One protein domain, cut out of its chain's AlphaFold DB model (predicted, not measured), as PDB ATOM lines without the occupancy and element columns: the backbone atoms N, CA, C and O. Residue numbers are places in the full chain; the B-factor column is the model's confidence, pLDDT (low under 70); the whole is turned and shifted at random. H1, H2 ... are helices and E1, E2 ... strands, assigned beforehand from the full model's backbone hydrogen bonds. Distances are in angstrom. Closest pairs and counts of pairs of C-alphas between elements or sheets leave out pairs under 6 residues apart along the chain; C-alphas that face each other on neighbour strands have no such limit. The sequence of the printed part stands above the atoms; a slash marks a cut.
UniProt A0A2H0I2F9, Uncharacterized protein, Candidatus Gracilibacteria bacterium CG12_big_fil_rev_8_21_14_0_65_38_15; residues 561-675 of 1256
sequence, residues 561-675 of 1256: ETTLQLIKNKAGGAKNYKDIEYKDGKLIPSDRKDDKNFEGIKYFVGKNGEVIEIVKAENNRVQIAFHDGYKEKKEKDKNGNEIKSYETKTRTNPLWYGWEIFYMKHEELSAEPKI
ATOM      1  N   GLU A 561     208.930 174.053 174.310       82.44
ATOM      2  CA  GLU A 561     208.845 175.415 173.773       82.44
ATOM      3  C   GLU A 561     207.724 175.553 172.737       82.44
ATOM      4  O   GLU A 561     206.858 176.420 172.858       82.44
ATOM      5  N   THR A 562     207.705 174.660 171.747       81.81
ATOM      6  CA  THR A 562     206.668 174.604 170.698       81.81
ATOM      7  C   THR A 562     205.287 174.325 171.290       81.81
ATOM      8  O   THR A 562     204.308 174.978 170.921       81.81
ATOM      9  N   THR A 563     205.220 173.442 172.291       83.69
ATOM     10  CA  THR A 563     203.991 173.151 173.044       83.69
ATOM     11  C   THR A 563     203.491 174.378 173.818       83.69
ATOM     12  O   THR A 563     202.305 174.700 173.772       83.69
ATOM     13  N   LEU A 564     204.384 175.122 174.484       82.56
ATOM     14  CA  LEU A 564     204.029 176.353 175.198       82.56
ATOM     15  C   LEU A 564     203.491 177.436 174.249       82.56
ATOM     16  O   LEU A 564     202.512 178.105 174.578       82.56
ATOM     17  N   GLN A 565     204.116 177.622 173.084       79.94
ATOM     18  CA  GLN A 565     203.671 178.613 172.096       79.94
ATOM     19  C   GLN A 565     202.258 178.311 171.580       79.94
ATOM     20  O   GLN A 565     201.447 179.224 171.439       79.94
ATOM     21  N   LEU A 566     201.923 177.035 171.367       79.69
ATOM     22  CA  LEU A 566     200.565 176.616 171.006       79.69
ATOM     23  C   LEU A 566     199.535 176.965 172.088       79.69
ATOM     24  O   LEU A 566     198.510 177.572 171.774       79.69
ATOM     25  N   ILE A 567     199.836 176.656 173.354       81.69
ATOM     26  CA  ILE A 567     198.970 176.990 174.499       81.69
ATOM     27  C   ILE A 567     198.738 178.509 174.583       81.69
ATOM     28  O   ILE A 567     197.623 178.957 174.852       81.69
ATOM     29  N   LYS A 568     199.769 179.322 174.310       77.94
ATOM     30  CA  LYS A 568     199.667 180.791 174.300       77.94
ATOM     31  C   LYS A 568     198.790 181.344 173.172       77.94
ATOM     32  O   LYS A 568     198.169 182.389 173.362       77.94
ATOM     33  N   ASN A 569     198.754 180.676 172.018       71.19
ATOM     34  CA  ASN A 569     198.132 181.189 170.795       71.19
ATOM     35  C   ASN A 569     196.625 180.878 170.665       71.19
ATOM     36  O   ASN A 569     195.956 181.516 169.851       71.19
ATOM     37  N   LYS A 570     196.053 179.947 171.448       68.12
ATOM     38  CA  LYS A 570     194.605 179.650 171.413       68.12
ATOM     39  C   LYS A 570     193.759 180.754 172.073       68.12
ATOM     40  O   LYS A 570     194.030 181.208 173.189       68.12
ATOM     41  N   ALA A 571     192.687 181.160 171.382       44.66
ATOM     42  CA  ALA A 571     191.758 182.209 171.800       44.66
ATOM     43  C   ALA A 571     190.997 181.822 173.086       44.66
ATOM     44  O   ALA A 571     190.041 181.053 173.050       44.66
ATOM     45  N   GLY A 572     191.439 182.377 174.220       49.38
ATOM     46  CA  GLY A 572     190.780 182.266 175.530       49.38
ATOM     47  C   GLY A 572     191.710 181.995 176.723       49.38
ATOM     48  O   GLY A 572     191.297 182.227 177.856       49.38
ATOM     49  N   GLY A 573     192.959 181.556 176.502       50.06
ATOM     50  CA  GLY A 573     193.817 181.001 177.571       50.06
ATOM     51  C   GLY A 573     194.891 181.904 178.208       50.06
ATOM     52  O   GLY A 573     195.434 181.563 179.257       50.06
ATOM     53  N   ALA A 574     195.248 183.062 177.649       51.50
ATOM     54  CA  ALA A 574     196.536 183.689 177.988       51.50
ATOM     55  C   ALA A 574     196.477 184.891 178.956       51.50
ATOM     56  O   ALA A 574     197.058 185.934 178.666       51.50
ATOM     57  N   LYS A 575     195.846 184.771 180.136       60.47
ATOM     58  CA  LYS A 575     196.229 185.653 181.267       60.47
ATOM     59  C   LYS A 575     197.353 185.029 182.098       60.47
ATOM     60  O   LYS A 575     198.316 185.713 182.411       60.47
ATOM     61  N   ASN A 576     197.277 183.721 182.351       67.06
ATOM     62  CA  ASN A 576     198.232 183.002 183.206       67.06
ATOM     63  C   ASN A 576     199.442 182.427 182.441       67.06
ATOM     64  O   ASN A 576     200.428 182.055 183.065       67.06
ATOM     65  N   TYR A 577     199.387 182.380 181.104       76.06
ATOM     66  CA  TYR A 577     200.481 181.896 180.242       76.06
ATOM     67  C   TYR A 577     201.270 183.003 179.537       76.06
ATOM     68  O   TYR A 577     202.332 182.735 178.978       76.06
ATOM     69  N   LYS A 578     200.758 184.241 179.531       70.12
ATOM     70  CA  LYS A 578     201.323 185.360 178.760       70.12
ATOM     71  C   LYS A 578     202.771 185.653 179.143       70.12
ATOM     72  O   LYS A 578     203.613 185.821 178.264       70.12
ATOM     73  N   ASP A 579     203.033 185.606 180.441       74.56
ATOM     74  CA  ASP A 579     204.314 185.943 181.045       74.56
ATOM     75  C   ASP A 579     205.130 184.681 181.368       74.56
ATOM     76  O   ASP A 579     205.887 184.694 182.320       74.56
ATOM     77  N   ILE A 580     204.954 183.554 180.665       83.25
ATOM     78  CA  ILE A 580     205.780 182.342 180.856       83.25
ATOM     79  C   ILE A 580     206.705 182.167 179.657       83.25
ATOM     80  O   ILE A 580     206.235 182.081 178.531       83.25
ATOM     81  N   GLU A 581     208.009 182.052 179.861       81.88
ATOM     82  CA  GLU A 581     209.015 181.822 178.820       81.88
ATOM     83  C   GLU A 581     209.702 180.463 179.008       81.88
ATOM     84  O   GLU A 581     209.729 179.910 180.107       81.88
ATOM     85  N   TYR A 582     210.257 179.904 177.931       79.00
ATOM     86  CA  TYR A 582     211.086 178.702 177.993       79.00
ATOM     87  C   TYR A 582     212.565 179.101 177.954       79.00
ATOM     88  O   TYR A 582     213.011 179.727 176.995       79.00
ATOM     89  N   LYS A 583     213.323 178.766 179.004       75.38
ATOM     90  CA  LYS A 583     214.749 179.105 179.139       75.38
ATOM     91  C   LYS A 583     215.472 178.007 179.919       75.38
ATOM     92  O   LYS A 583     214.936 177.484 180.892       75.38
ATOM     93  N   ASP A 584     216.665 177.623 179.465       71.06
ATOM     94  CA  ASP A 584     217.514 176.592 180.089       71.06
ATOM     95  C   ASP A 584     216.790 175.257 180.389       71.06
ATOM     96  O   ASP A 584     217.014 174.617 181.417       71.06
ATOM     97  N   GLY A 585     215.896 174.827 179.489       69.81
ATOM     98  CA  GLY A 585     215.153 173.569 179.637       69.81
ATOM     99  C   GLY A 585     213.943 173.632 180.576       69.81
ATOM    100  O   GLY A 585     213.357 172.592 180.876       69.81
ATOM    101  N   LYS A 586     213.563 174.823 181.055       79.69
ATOM    102  CA  LYS A 586     212.497 175.037 182.045       79.69
ATOM    103  C   LYS A 586     211.492 176.090 181.578       79.69
ATOM    104  O   LYS A 586     211.830 176.997 180.824       79.69
ATOM    105  N   LEU A 587     210.260 175.994 182.079       82.25
ATOM    106  CA  LEU A 587     209.244 177.045 181.962       82.25
ATOM    107  C   LEU A 587     209.387 178.027 183.124       82.25
ATOM    108  O   LEU A 587     209.279 177.621 184.279       82.25
ATOM    109  N   ILE A 588     209.629 179.300 182.838       82.50
ATOM    110  CA  ILE A 588     209.948 180.324 183.837       82.50
ATOM    111  C   ILE A 588     209.028 181.527 183.622       82.50
ATOM    112  O   ILE A 588     208.901 181.980 182.487       82.50
ATOM    113  N   PRO A 589     208.377 182.066 184.664       80.38
ATOM    114  CA  PRO A 589     207.619 183.296 184.517       80.38
ATOM    115  C   PRO A 589     208.562 184.500 184.303       80.38
ATOM    116  O   PRO A 589     209.683 184.522 184.810       80.38
ATOM    117  N   SER A 590     208.144 185.504 183.533       73.69
ATOM    118  CA  SER A 590     208.974 186.625 183.077       73.69
ATOM    119  C   SER A 590     209.512 187.479 184.233       73.69
ATOM    120  O   SER A 590     210.548 188.125 184.078       73.69
ATOM    121  N   ASP A 591     208.864 187.451 185.403       72.00
ATOM    122  CA  ASP A 591     209.327 188.079 186.649       72.00
ATOM    123  C   ASP A 591     210.465 187.304 187.348       72.00
ATOM    124  O   ASP A 591     211.150 187.865 188.200       72.00
ATOM    125  N   ARG A 592     210.717 186.044 186.961       72.69
ATOM    126  CA  ARG A 592     211.797 185.179 187.477       72.69
ATOM    127  C   ARG A 592     212.798 184.719 186.417       72.69
ATOM    128  O   ARG A 592     213.595 183.822 186.670       72.69
ATOM    129  N   LYS A 593     212.814 185.349 185.239       68.38
ATOM    130  CA  LYS A 593     213.705 185.007 184.108       68.38
ATOM    131  C   LYS A 593     215.212 185.006 184.431       68.38
ATOM    132  O   LYS A 593     215.994 184.412 183.681       68.38
ATOM    133  N   ASP A 594     215.607 185.689 185.506       66.38
ATOM    134  CA  ASP A 594     216.993 185.830 185.969       66.38
ATOM    135  C   ASP A 594     217.291 184.992 187.236       66.38
ATOM    136  O   ASP A 594     218.438 184.922 187.674       66.38
ATOM    137  N   ASP A 595     216.285 184.307 187.797       68.88
ATOM    138  CA  ASP A 595     216.411 183.434 188.970       68.88
ATOM    139  C   ASP A 595     216.926 182.044 188.554       68.88
ATOM    140  O   ASP A 595     216.169 181.168 188.127       68.88
ATOM    141  N   LYS A 596     218.240 181.826 188.686       66.69
ATOM    142  CA  LYS A 596     218.894 180.542 188.356       66.69
ATOM    143  C   LYS A 596     218.440 179.378 189.243       66.69
ATOM    144  O   LYS A 596     218.573 178.224 188.830       66.69
ATOM    145  N   ASN A 597     217.926 179.672 190.438       65.12
ATOM    146  CA  ASN A 597     217.508 178.676 191.420       65.12
ATOM    147  C   ASN A 597     216.040 178.273 191.240       65.12
ATOM    148  O   ASN A 597     215.598 177.278 191.817       65.12
ATOM    149  N   PHE A 598     215.286 178.980 190.393       71.06
ATOM    150  CA  PHE A 598     213.926 178.589 190.064       71.06
ATOM    151  C   PHE A 598     213.915 177.229 189.342       71.06
ATOM    152  O   PHE A 598     214.534 177.011 188.293       71.06
ATOM    153  N   GLU A 599     213.197 176.263 189.915       71.00
ATOM    154  CA  GLU A 599     213.121 174.907 189.365       71.00
ATOM    155  C   GLU A 599     212.288 174.813 188.077       71.00
ATOM    156  O   GLU A 599     212.334 173.786 187.398       71.00
ATOM    157  N   GLY A 600     211.582 175.887 187.720       78.31
ATOM    158  CA  GLY A 600     210.627 175.926 186.621       78.31
ATOM    159  C   GLY A 600     209.205 175.591 187.076       78.31
ATOM    160  O   GLY A 600     208.979 174.998 188.132       78.31
ATOM    161  N   ILE A 601     208.221 175.971 186.266       83.69
ATOM    162  CA  ILE A 601     206.818 175.603 186.459       83.69
ATOM    163  C   ILE A 601     206.678 174.109 186.163       83.69
ATOM    164  O   ILE A 601     206.836 173.678 185.023       83.69
ATOM    165  N   LYS A 602     206.395 173.324 187.207       84.81
ATOM    166  CA  LYS A 602     206.262 171.861 187.120       84.81
ATOM    167  C   LYS A 602     204.818 171.371 187.107       84.81
ATOM    168  O   LYS A 602     204.587 170.258 186.657       84.81
ATOM    169  N   TYR A 603     203.860 172.164 187.585       84.56
ATOM    170  CA  TYR A 603     202.493 171.699 187.832       84.56
ATOM    171  C   TYR A 603     201.460 172.525 187.066       84.56
ATOM    172  O   TYR A 603     201.479 173.760 187.105       84.56
ATOM    173  N   PHE A 604     200.528 171.818 186.431       87.50
ATOM    174  CA  PHE A 604     199.403 172.370 185.682       87.50
ATOM    175  C   PHE A 604     198.114 171.801 186.265       87.50
ATOM    176  O   PHE A 604     197.932 170.587 186.289       87.50
ATOM    177  N   VAL A 605     197.245 172.664 186.784       83.94
ATOM    178  CA  VAL A 605     196.092 172.271 187.603       83.94
ATOM    179  C   VAL A 605     194.796 172.563 186.863       83.94
ATOM    180  O   VAL A 605     194.550 173.708 186.488       83.94
ATOM    181  N   GLY A 606     193.964 171.539 186.684       81.25
ATOM    182  CA  GLY A 606     192.629 171.654 186.105       81.25
ATOM    183  C   GLY A 606     191.574 172.158 187.088       81.25
ATOM    184  O   GLY A 606     191.761 172.150 188.308       81.25
ATOM    185  N   LYS A 607     190.409 172.554 186.562       76.00
ATOM    186  CA  LYS A 607     189.287 173.088 187.368       76.00
ATOM    187  C   LYS A 607     188.736 172.092 188.397       76.00
ATOM    188  O   LYS A 607     188.232 172.516 189.435       76.00
ATOM    189  N   ASN A 608     188.882 170.793 188.139       71.50
ATOM    190  CA  ASN A 608     188.393 169.711 188.999       71.50
ATOM    191  C   ASN A 608     189.394 169.309 190.104       71.50
ATOM    192  O   ASN A 608     189.117 168.408 190.893       71.50
ATOM    193  N   GLY A 609     190.553 169.978 190.189       73.06
ATOM    194  CA  GLY A 609     191.608 169.669 191.160       73.06
ATOM    195  C   GLY A 609     192.548 168.532 190.740       73.06
ATOM    196  O   GLY A 609     193.387 168.122 191.541       73.06
ATOM    197  N   GLU A 610     192.421 168.039 189.511       82.00
ATOM    198  CA  GLU A 610     193.371 167.126 188.867       82.00
ATOM    199  C   GLU A 610     194.610 167.904 188.392       82.00
ATOM    200  O   GLU A 610     194.503 169.048 187.937       82.00
ATOM    201  N   VAL A 611     195.797 167.313 188.525       85.38
ATOM    202  CA  VAL A 611     197.084 167.984 188.287       85.38
ATOM    203  C   VAL A 611     197.973 167.166 187.368       85.38
ATOM    204  O   VAL A 611     198.148 165.967 187.566       85.38
ATOM    205  N   ILE A 612     198.616 167.847 186.427       88.94
ATOM    206  CA  ILE A 612     199.675 167.320 185.568       88.94
ATOM    207  C   ILE A 612     201.017 167.842 186.098       88.94
ATOM    208  O   ILE A 612     201.254 169.051 186.108       88.94
ATOM    209  N   GLU A 613     201.900 166.949 186.540       89.00
ATOM    210  CA  GLU A 613     203.272 167.248 186.967       89.00
ATOM    211  C   GLU A 613     204.262 166.854 185.864       89.00
ATOM    212  O   GLU A 613     204.402 165.673 185.536       89.00
ATOM    213  N   ILE A 614     205.004 167.824 185.330       87.44
ATOM    214  CA  ILE A 614     206.175 167.571 184.489       87.44
ATOM    215  C   ILE A 614     207.363 167.255 185.403       87.44
ATOM    216  O   ILE A 614     207.926 168.139 186.049       87.44
ATOM    217  N   VAL A 615     207.773 165.986 185.430       85.69
ATOM    218  CA  VAL A 615     208.916 165.514 186.228       85.69
ATOM    219  C   VAL A 615     210.228 165.748 185.487       85.69
ATOM    220  O   VAL A 615     211.209 166.202 186.078       85.69
ATOM    221  N   LYS A 616     210.249 165.437 184.185       83.19
ATOM    222  CA  LYS A 616     211.383 165.654 183.273       83.19
ATOM    223  C   LYS A 616     210.882 165.920 181.861       83.19
ATOM    224  O   LYS A 616     209.873 165.362 181.450       83.19
ATOM    225  N   ALA A 617     211.625 166.712 181.102       79.88
ATOM    226  CA  ALA A 617     211.376 166.961 179.690       79.88
ATOM    227  C   ALA A 617     212.644 166.643 178.889       79.88
ATOM    228  O   ALA A 617     213.742 167.040 179.274       79.88
ATOM    229  N   GLU A 618     212.491 165.915 177.790       81.06
ATOM    230  CA  GLU A 618     213.518 165.697 176.772       81.06
ATOM    231  C   GLU A 618     212.990 166.202 175.425       81.06
ATOM    232  O   GLU A 618     211.792 166.435 175.260       81.06
ATOM    233  N   ASN A 619     213.876 166.349 174.438       72.81
ATOM    234  CA  ASN A 619     213.522 166.997 173.175       72.81
ATOM    235  C   ASN A 619     212.303 166.396 172.476       72.81
ATOM    236  O   ASN A 619     211.612 167.175 171.862       72.81
ATOM    237  N   ASN A 620     212.013 165.092 172.598       73.69
ATOM    238  CA  ASN A 620     210.913 164.436 171.869       73.69
ATOM    239  C   ASN A 620     209.882 163.744 172.782       73.69
ATOM    240  O   ASN A 620     208.978 163.070 172.289       73.69
ATOM    241  N   ARG A 621     210.051 163.832 174.107       83.50
ATOM    242  CA  ARG A 621     209.202 163.147 175.092       83.50
ATOM    243  C   ARG A 621     209.231 163.863 176.437       83.50
ATOM    244  O   ARG A 621     210.209 164.517 176.784       83.50
ATOM    245  N   VAL A 622     208.189 163.672 177.226       86.12
ATOM    246  CA  VAL A 622     207.991 164.278 178.539       86.12
ATOM    247  C   VAL A 622     207.608 163.209 179.552       86.12
ATOM    248  O   VAL A 622     206.822 162.310 179.271       86.12
ATOM    249  N   GLN A 623     208.206 163.276 180.735       89.94
ATOM    250  CA  GLN A 623     207.872 162.413 181.853       89.94
ATOM    251  C   GLN A 623     206.819 163.106 182.717       89.94
ATOM    252  O   GLN A 623     207.120 164.116 183.357       89.94
ATOM    253  N   ILE A 624     205.608 162.555 182.739       89.88
ATOM    254  CA  ILE A 624     204.438 163.150 183.391       89.88
ATOM    255  C   ILE A 624     203.980 162.265 184.550       89.88
ATOM    256  O   ILE A 624     203.935 161.042 184.411       89.88
ATOM    257  N   ALA A 625     203.603 162.881 185.668       87.00
ATOM    258  CA  ALA A 625     202.807 162.259 186.722       87.00
ATOM    259  C   ALA A 625     201.468 162.997 186.881       87.00
ATOM    260  O   ALA A 625     201.415 164.219 186.757       87.00
ATOM    261  N   PHE A 626     200.396 162.264 187.163       87.44
ATOM    262  CA  PHE A 626     199.063 162.807 187.409       87.44
ATOM    263  C   PHE A 626     198.745 162.766 188.903       87.44
ATOM    264  O   PHE A 626     199.164 161.835 189.599       87.44
ATOM    265  N   HIS A 627     198.013 163.764 189.393       83.50
ATOM    266  CA  HIS A 627     197.561 163.827 190.782       83.50
ATOM    267  C   HIS A 627     196.084 164.182 190.884       83.50
ATOM    268  O   HIS A 627     195.620 165.012 190.105       83.50
ATOM    269  N   ASP A 628     195.403 163.682 191.919       74.62
ATOM    270  CA  ASP A 628     194.029 164.088 192.241       74.62
ATOM    271  C   ASP A 628     193.957 164.884 193.551       74.62
ATOM    272  O   ASP A 628     194.671 164.621 194.529       74.62
ATOM    273  N   GLY A 629     193.015 165.828 193.605       62.44
ATOM    274  CA  GLY A 629     192.613 166.499 194.841       62.44
ATOM    275  C   GLY A 629     193.493 167.672 195.271       62.44
ATOM    276  O   GLY A 629     193.702 167.843 196.471       62.44
ATOM    277  N   TYR A 630     193.967 168.487 194.327       66.31
ATOM    278  CA  TYR A 630     194.733 169.708 194.595       66.31
ATOM    279  C   TYR A 630     194.019 170.649 195.580       66.31
ATOM    280  O   TYR A 630     192.936 171.168 195.300       66.31
ATOM    281  N   LYS A 631     194.656 170.916 196.728       65.69
ATOM    282  CA  LYS A 631     194.243 171.966 197.673       65.69
ATOM    283  C   LYS A 631     195.386 172.945 197.929       65.69
ATOM    284  O   LYS A 631     196.418 172.544 198.460       65.69
ATOM    285  N   GLU A 632     195.176 174.229 197.620       61.91
ATOM    286  CA  GLU A 632     196.071 175.315 198.057       61.91
ATOM    287  C   GLU A 632     195.909 175.527 199.569       61.91
ATOM    288  O   GLU A 632     194.838 175.914 200.044       61.91
ATOM    289  N   LYS A 633     196.980 175.295 200.326       62.59
ATOM    290  CA  LYS A 633     197.112 175.708 201.722       62.59
ATOM    291  C   LYS A 633     197.889 177.016 201.779       62.59
ATOM    292  O   LYS A 633     198.888 177.198 201.093       62.59
ATOM    293  N   LYS A 634     197.423 177.942 202.613       60.88
ATOM    294  CA  LYS A 634     198.207 179.112 203.004       60.88
ATOM    295  C   LYS A 634     199.000 178.747 204.250       60.88
ATOM    296  O   LYS A 634     198.411 178.512 205.302       60.88
ATOM    297  N   GLU A 635     200.312 178.702 204.127       54.72
ATOM    298  CA  GLU A 635     201.247 178.505 205.229       54.72
ATOM    299  C   GLU A 635     202.091 179.764 205.406       54.72
ATOM    300  O   GLU A 635     202.117 180.628 204.536       54.72
ATOM    301  N   LYS A 636     202.743 179.929 206.556       55.75
ATOM    302  CA  LYS A 636     203.662 181.050 206.773       55.75
ATOM    303  C   LYS A 636     205.096 180.551 206.749       55.75
ATOM    304  O   LYS A 636     205.393 179.529 207.365       55.75
ATOM    305  N   ASP A 637     205.972 181.267 206.049       55.44
ATOM    306  CA  ASP A 637     207.409 181.008 206.100       55.44
ATOM    307  C   ASP A 637     207.981 181.309 207.495       55.44
ATOM    308  O   ASP A 637     207.316 181.874 208.369       55.44
ATOM    309  N   LYS A 638     209.254 180.952 207.705       45.91
ATOM    310  CA  LYS A 638     209.978 181.215 208.962       45.91
ATOM    311  C   LYS A 638     210.081 182.713 209.310       45.91
ATOM    312  O   LYS A 638     210.408 183.035 210.448       45.91
ATOM    313  N   ASN A 639     209.772 183.602 208.365       44.78
ATOM    314  CA  ASN A 639     209.795 185.058 208.495       44.78
ATOM    315  C   ASN A 639     208.377 185.670 208.578       44.78
ATOM    316  O   ASN A 639     208.240 186.890 208.645       44.78
ATOM    317  N   GLY A 640     207.318 184.850 208.613       44.59
ATOM    318  CA  GLY A 640     205.924 185.278 208.747       44.59
ATOM    319  C   GLY A 640     205.192 185.627 207.444       44.59
ATOM    320  O   GLY A 640     204.024 186.024 207.519       44.59
ATOM    321  N   ASN A 641     205.815 185.461 206.274       48.38
ATOM    322  CA  ASN A 641     205.197 185.725 204.971       48.38
ATOM    323  C   ASN A 641     204.246 184.590 204.576       48.38
ATOM    324  O   ASN A 641     204.579 183.423 204.765       48.38
ATOM    325  N   GLU A 642     203.077 184.906 204.003       44.28
ATOM    326  CA  GLU A 642     202.184 183.880 203.440       44.28
ATOM    327  C   GLU A 642     202.858 183.187 202.239       44.28
ATOM    328  O   GLU A 642     203.031 183.801 201.190       44.28
ATOM    329  N   ILE A 643     203.184 181.901 202.378       55.34
ATOM    330  CA  ILE A 643     203.518 180.994 201.277       55.34
ATOM    331  C   ILE A 643     202.287 180.149 200.949       55.34
ATOM    332  O   ILE A 643     201.560 179.692 201.830       55.34
ATOM    333  N   LYS A 644     202.058 179.884 199.666       50.59
ATOM    334  CA  LYS A 644     201.087 178.876 199.234       50.59
ATOM    335  C   LYS A 644     201.772 177.512 199.100       50.59
ATOM    336  O   LYS A 644     202.642 177.361 198.246       50.59
ATOM    337  N   SER A 645     201.382 176.536 199.915       55.62
ATOM    338  CA  SER A 645     201.761 175.121 199.780       55.62
ATOM    339  C   SER A 645     200.573 174.291 199.277       55.62
ATOM    340  O   SER A 645     199.465 174.812 199.121       55.62
ATOM    341  N   TYR A 646     200.785 173.017 198.946       61.88
ATOM    342  CA  TYR A 646     199.729 172.161 198.403       61.88
ATOM    343  C   TYR A 646     199.785 170.744 198.961       61.88
ATOM    344  O   TYR A 646     200.837 170.233 199.337       61.88
ATOM    345  N   GLU A 647     198.614 170.118 198.986       57.41
ATOM    346  CA  GLU A 647     198.414 168.725 199.366       57.41
ATOM    347  C   GLU A 647     197.707 168.023 198.200       57.41
ATOM    348  O   GLU A 647     196.659 168.489 197.743       57.41
ATOM    349  N   THR A 648     198.303 166.945 197.686       59.91
ATOM    350  CA  THR A 648     197.697 166.051 196.687       59.91
ATOM    351  C   THR A 648     197.374 164.712 197.346       59.91
ATOM    352  O   THR A 648     198.067 164.285 198.269       59.91
ATOM    353  N   LYS A 649     196.284 164.053 196.929       59.78
ATOM    354  CA  LYS A 649     195.828 162.798 197.559       59.78
ATOM    355  C   LYS A 649     196.500 161.561 196.973       59.78
ATOM    356  O   LYS A 649     196.767 160.602 197.690       59.78
ATOM    357  N   THR A 650     196.729 161.574 195.667       66.94
ATOM    358  CA  THR A 650     197.205 160.443 194.868       66.94
ATOM    359  C   THR A 650     198.204 160.965 193.848       66.94
ATOM    360  O   THR A 650     198.020 162.055 193.319       66.94
ATOM    361  N   ARG A 651     199.278 160.210 193.591       80.25
ATOM    362  CA  ARG A 651     200.280 160.527 192.564       80.25
ATOM    363  C   ARG A 651     200.550 159.281 191.738       80.25
ATOM    364  O   ARG A 651     200.939 158.253 192.295       80.25
ATOM    365  N   THR A 652     200.368 159.362 190.425       78.44
ATOM    366  CA  THR A 652     200.735 158.264 189.526       78.44
ATOM    367  C   THR A 652     202.252 158.184 189.366       78.44
ATOM    368  O   THR A 652     202.974 159.173 189.513       78.44
ATOM    369  N   ASN A 653     202.767 156.995 189.043       78.88
ATOM    370  CA  ASN A 653     204.183 156.861 188.713       78.88
ATOM    371  C   ASN A 653     204.513 157.708 187.469       78.88
ATOM    372  O   ASN A 653     203.753 157.653 186.500       78.88
ATOM    373  N   PRO A 654     205.630 158.462 187.464       84.94
ATOM    374  CA  PRO A 654     205.992 159.284 186.320       84.94
ATOM    375  C   PRO A 654     206.327 158.428 185.094       84.94
ATOM    376  O   PRO A 654     207.326 157.697 185.097       84.94
ATOM    377  N   LEU A 655     205.537 158.544 184.031       85.56
ATOM    378  CA  LEU A 655     205.706 157.784 182.792       85.56
ATOM    379  C   LEU A 655     206.168 158.699 181.659       85.56
ATOM    380  O   LEU A 655     205.806 159.872 181.605       85.56
ATOM    381  N   TRP A 656     207.013 158.161 180.778       86.69
ATOM    382  CA  TRP A 656     207.441 158.864 179.571       86.69
ATOM    383  C   TRP A 656     206.356 158.771 178.510       86.69
ATOM    384  O   TRP A 656     205.991 157.672 178.095       86.69
ATOM    385  N   TYR A 657     205.924 159.928 178.038       86.62
ATOM    386  CA  TYR A 657     204.983 160.088 176.946       86.62
ATOM    387  C   TYR A 657     205.559 161.025 175.888       86.62
ATOM    388  O   TYR A 657     206.489 161.785 176.148       86.62
ATOM    389  N   GLY A 658     205.001 160.989 174.687       86.19
ATOM    390  CA  GLY A 658     205.130 162.081 173.736       86.19
ATOM    391  C   GLY A 658     204.439 163.346 174.253       86.19
ATOM    392  O   GLY A 658     203.592 163.300 175.151       86.19
ATOM    393  N   TRP A 659     204.813 164.489 173.687       86.62
ATOM    394  CA  TRP A 659     204.230 165.794 174.016       86.62
ATOM    395  C   TRP A 659     202.727 165.875 173.717       86.62
ATOM    396  O   TRP A 659     202.020 166.681 174.317       86.62
ATOM    397  N   GLU A 660     202.236 164.984 172.859       88.81
ATOM    398  CA  GLU A 660     200.833 164.796 172.514       88.81
ATOM    399  C   GLU A 660     199.975 164.490 173.752       88.81
ATOM    400  O   GLU A 660     198.965 165.152 173.970       88.81
ATOM    401  N   ILE A 661     200.414 163.575 174.627       89.06
ATOM    402  CA  ILE A 661     199.670 163.206 175.848       89.06
ATOM    403  C   ILE A 661     199.646 164.354 176.860       89.06
ATOM    404  O   ILE A 661     198.633 164.564 177.526       89.06
ATOM    405  N   PHE A 662     200.744 165.109 176.976       89.75
ATOM    406  CA  PHE A 662     200.779 166.296 177.832       89.75
ATOM    407  C   PHE A 662     199.768 167.340 177.361       89.75
ATOM    408  O   PHE A 662     198.962 167.809 178.161       89.75
ATOM    409  N   TYR A 663     199.801 167.675 176.070       88.75
ATOM    410  CA  TYR A 663     198.917 168.678 175.488       88.75
ATOM    411  C   TYR A 663     197.443 168.230 175.527       88.75
ATOM    412  O   TYR A 663     196.577 169.014 175.897       88.75
ATOM    413  N   MET A 664     197.163 166.949 175.260       89.56
ATOM    414  CA  MET A 664     195.824 166.357 175.374       89.56
ATOM    415  C   MET A 664     195.251 166.521 176.784       89.56
ATOM    416  O   MET A 664     194.189 167.110 176.961       89.56
ATOM    417  N   LYS A 665     195.987 166.066 177.806       87.12
ATOM    418  CA  LYS A 665     195.540 166.157 179.202       87.12
ATOM    419  C   LYS A 665     195.438 167.601 179.680       87.12
ATOM    420  O   LYS A 665     194.556 167.924 180.468       87.12
ATOM    421  N   HIS A 666     196.327 168.475 179.210       87.50
ATOM    422  CA  HIS A 666     196.264 169.907 179.496       87.50
ATOM    423  C   HIS A 666     194.949 170.524 179.001       87.50
ATOM    424  O   HIS A 666     194.300 171.246 179.761       87.50
ATOM    425  N   GLU A 667     194.525 170.183 177.782       85.50
ATOM    426  CA  GLU A 667     193.285 170.683 177.181       85.50
ATOM    427  C   GLU A 667     192.033 170.076 177.838       85.50
ATOM    428  O   GLU A 667     191.134 170.833 178.205       85.50
ATOM    429  N   GLU A 668     191.992 168.755 178.070       83.56
ATOM    430  CA  GLU A 668     190.882 168.076 178.776       83.56
ATOM    431  C   GLU A 668     190.606 168.716 180.143       83.56
ATOM    432  O   GLU A 668     189.466 169.010 180.506       83.56
ATOM    433  N   LEU A 669     191.671 168.973 180.906       81.06
ATOM    434  CA  LEU A 669     191.571 169.512 182.260       81.06
ATOM    435  C   LEU A 669     191.383 171.033 182.291       81.06
ATOM    436  O   LEU A 669     191.132 171.598 183.364       81.06
ATOM    437  N   SER A 670     191.526 171.709 181.143       81.38
ATOM    438  CA  SER A 670     191.700 173.165 181.069       81.38
ATOM    439  C   SER A 670     192.762 173.643 182.069       81.38
ATOM    440  O   SER A 670     192.510 174.531 182.890       81.38
ATOM    441  N   ALA A 671     193.920 172.978 182.069       84.31
ATOM    442  CA  ALA A 671     194.904 173.101 183.132       84.31
ATOM    443  C   ALA A 671     195.608 174.469 183.119       84.31
ATOM    444  O   ALA A 671     196.085 174.956 182.092       84.31
ATOM    445  N   GLU A 672     195.731 175.092 184.288       83.50
ATOM    446  CA  GLU A 672     196.429 176.364 184.472       83.50
ATOM    447  C   GLU A 672     197.787 176.160 185.158       83.50
ATOM    448  O   GLU A 672     197.903 175.326 186.061       83.50
ATOM    449  N   PRO A 673     198.827 176.924 184.781       83.81
ATOM    450  CA  PRO A 673     200.156 176.754 185.334       83.81
ATOM    451  C   PRO A 673     200.171 177.329 186.751       83.81
ATOM    452  O   PRO A 673     199.703 178.446 186.994       83.81
ATOM    453  N   LYS A 674     200.731 176.588 187.707       80.38
ATOM    454  CA  LYS A 674     200.891 177.082 189.078       80.38
ATOM    455  C   LYS A 674     202.330 177.514 189.312       80.38
ATOM    456  O   LYS A 674     203.258 176.710 189.272       80.38
ATOM    457  N   ILE A 675     202.506 178.813 189.549       71.44
ATOM    458  CA  ILE A 675     203.795 179.402 189.910       71.44
ATOM    459  C   ILE A 675     203.984 179.217 191.415       71.44
ATOM    460  O   ILE A 675     203.264 179.805 192.223       71.44
TER     461      ILE A 675
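AT A GLANCE: This is residues 561 to 675 of the 1256 residues of an uncharacterized protein of Candidatus Gracilibacteria bacterium CG12_big_fil_rev_8_21_14_0_65_38_15 (UniProt A0A2H0I2F9). A strongly twisted sheet of five strands has the helix H2 packed along one of its faces, while its inner strand E5 runs on into a long hairpin arm, E6 and E7, which sticks out from the body. The helix H1 comes close to H2, and a small separate hairpin, E1 and E2, comes near the first residue of H1. The 115 printed residues hold two named helices and nine named strands in the order H1 E1 E2 E3 E4 E5 E6 E7 E8 H2 E9, and the class is mixed, helices and strands. The large sheet has the order E8, E5, E4, E3, E9, all antiparallel. The whole is compact, with a radius of gyration of the C-alphas of 14.4 A, and spans 42 by 33 by 28 A.

IN THESE COORDINATES: H1, residues 561 to 569, begins at C-alpha 561 at (208.845, 175.415, 173.773) and is 12.5 A long. E1 is residues 580 to 583, E2 residues 586 to 589 and E3 residues 603 to 605. E4, residues 611 to 618, measures 20.2 A and bends by 58 degrees at residue 615. E5, residues 621 to 628, measures 22.9 A. E6, residues 631 to 636, measures 15.9 A, and E7, residues 642 to 647, 16.1 A. E8 is residues 655 to 657. H2, residues 659 to 668, is 14.4 A long. E9, residues 672 to 674, ends at C-alpha 674 at (200.891, 177.082, 189.078).

HOW THE PARTS SIT: E3, E4 and E5 form a meander, each strand the antiparallel neighbour of the one before. Between E4 and E5, N 613 and O 625 are 2.8 A apart, within hydrogen-bond range; between E3 and E4, N 612 and O 604 are at 2.8 A. The edge strands are E8, with N 657 and O 622 of E5 at 2.8 A, and E9, with N 605 of E3 and O 672 at 2.8 A. H2 is on this sheet, two layers, at a height over the sheet of 9.0 A; it is over E4 and only just over E3, with 3 C-alphas, and runs along the strands at 16 degrees to E4 on the local plane. H1 and H2 are close but not clearly touching, with C-alphas 563 and 663 closest at 7.2 A, at a shallow tilt of 26 degrees, the same way. The closest C-alphas of H1 and E1 are those of Glu 561 and Tyr 582, 5.8 A apart. In the hairpin E1 and E2, N 581 and O 588 are at 2.8 A. E5 runs on into E6 at 86 degrees across a break of 2 residues. In the hairpin E6 and E7, N 643 and O 635 are at 2.7 A. Both helices have each O i to N i+4 pair within hydrogen-bond range.

THE WHOLE: The C-alphas farthest apart, those of Asn 620 and Gly 640, are 42.7 A apart. The printed part has no cut. The link E2 to E3, 13 residues, is long. Mean pLDDT of the printed part is 74.4; residues 570 to 576, 585, 593 to 597 and 629 to 650 are under 70.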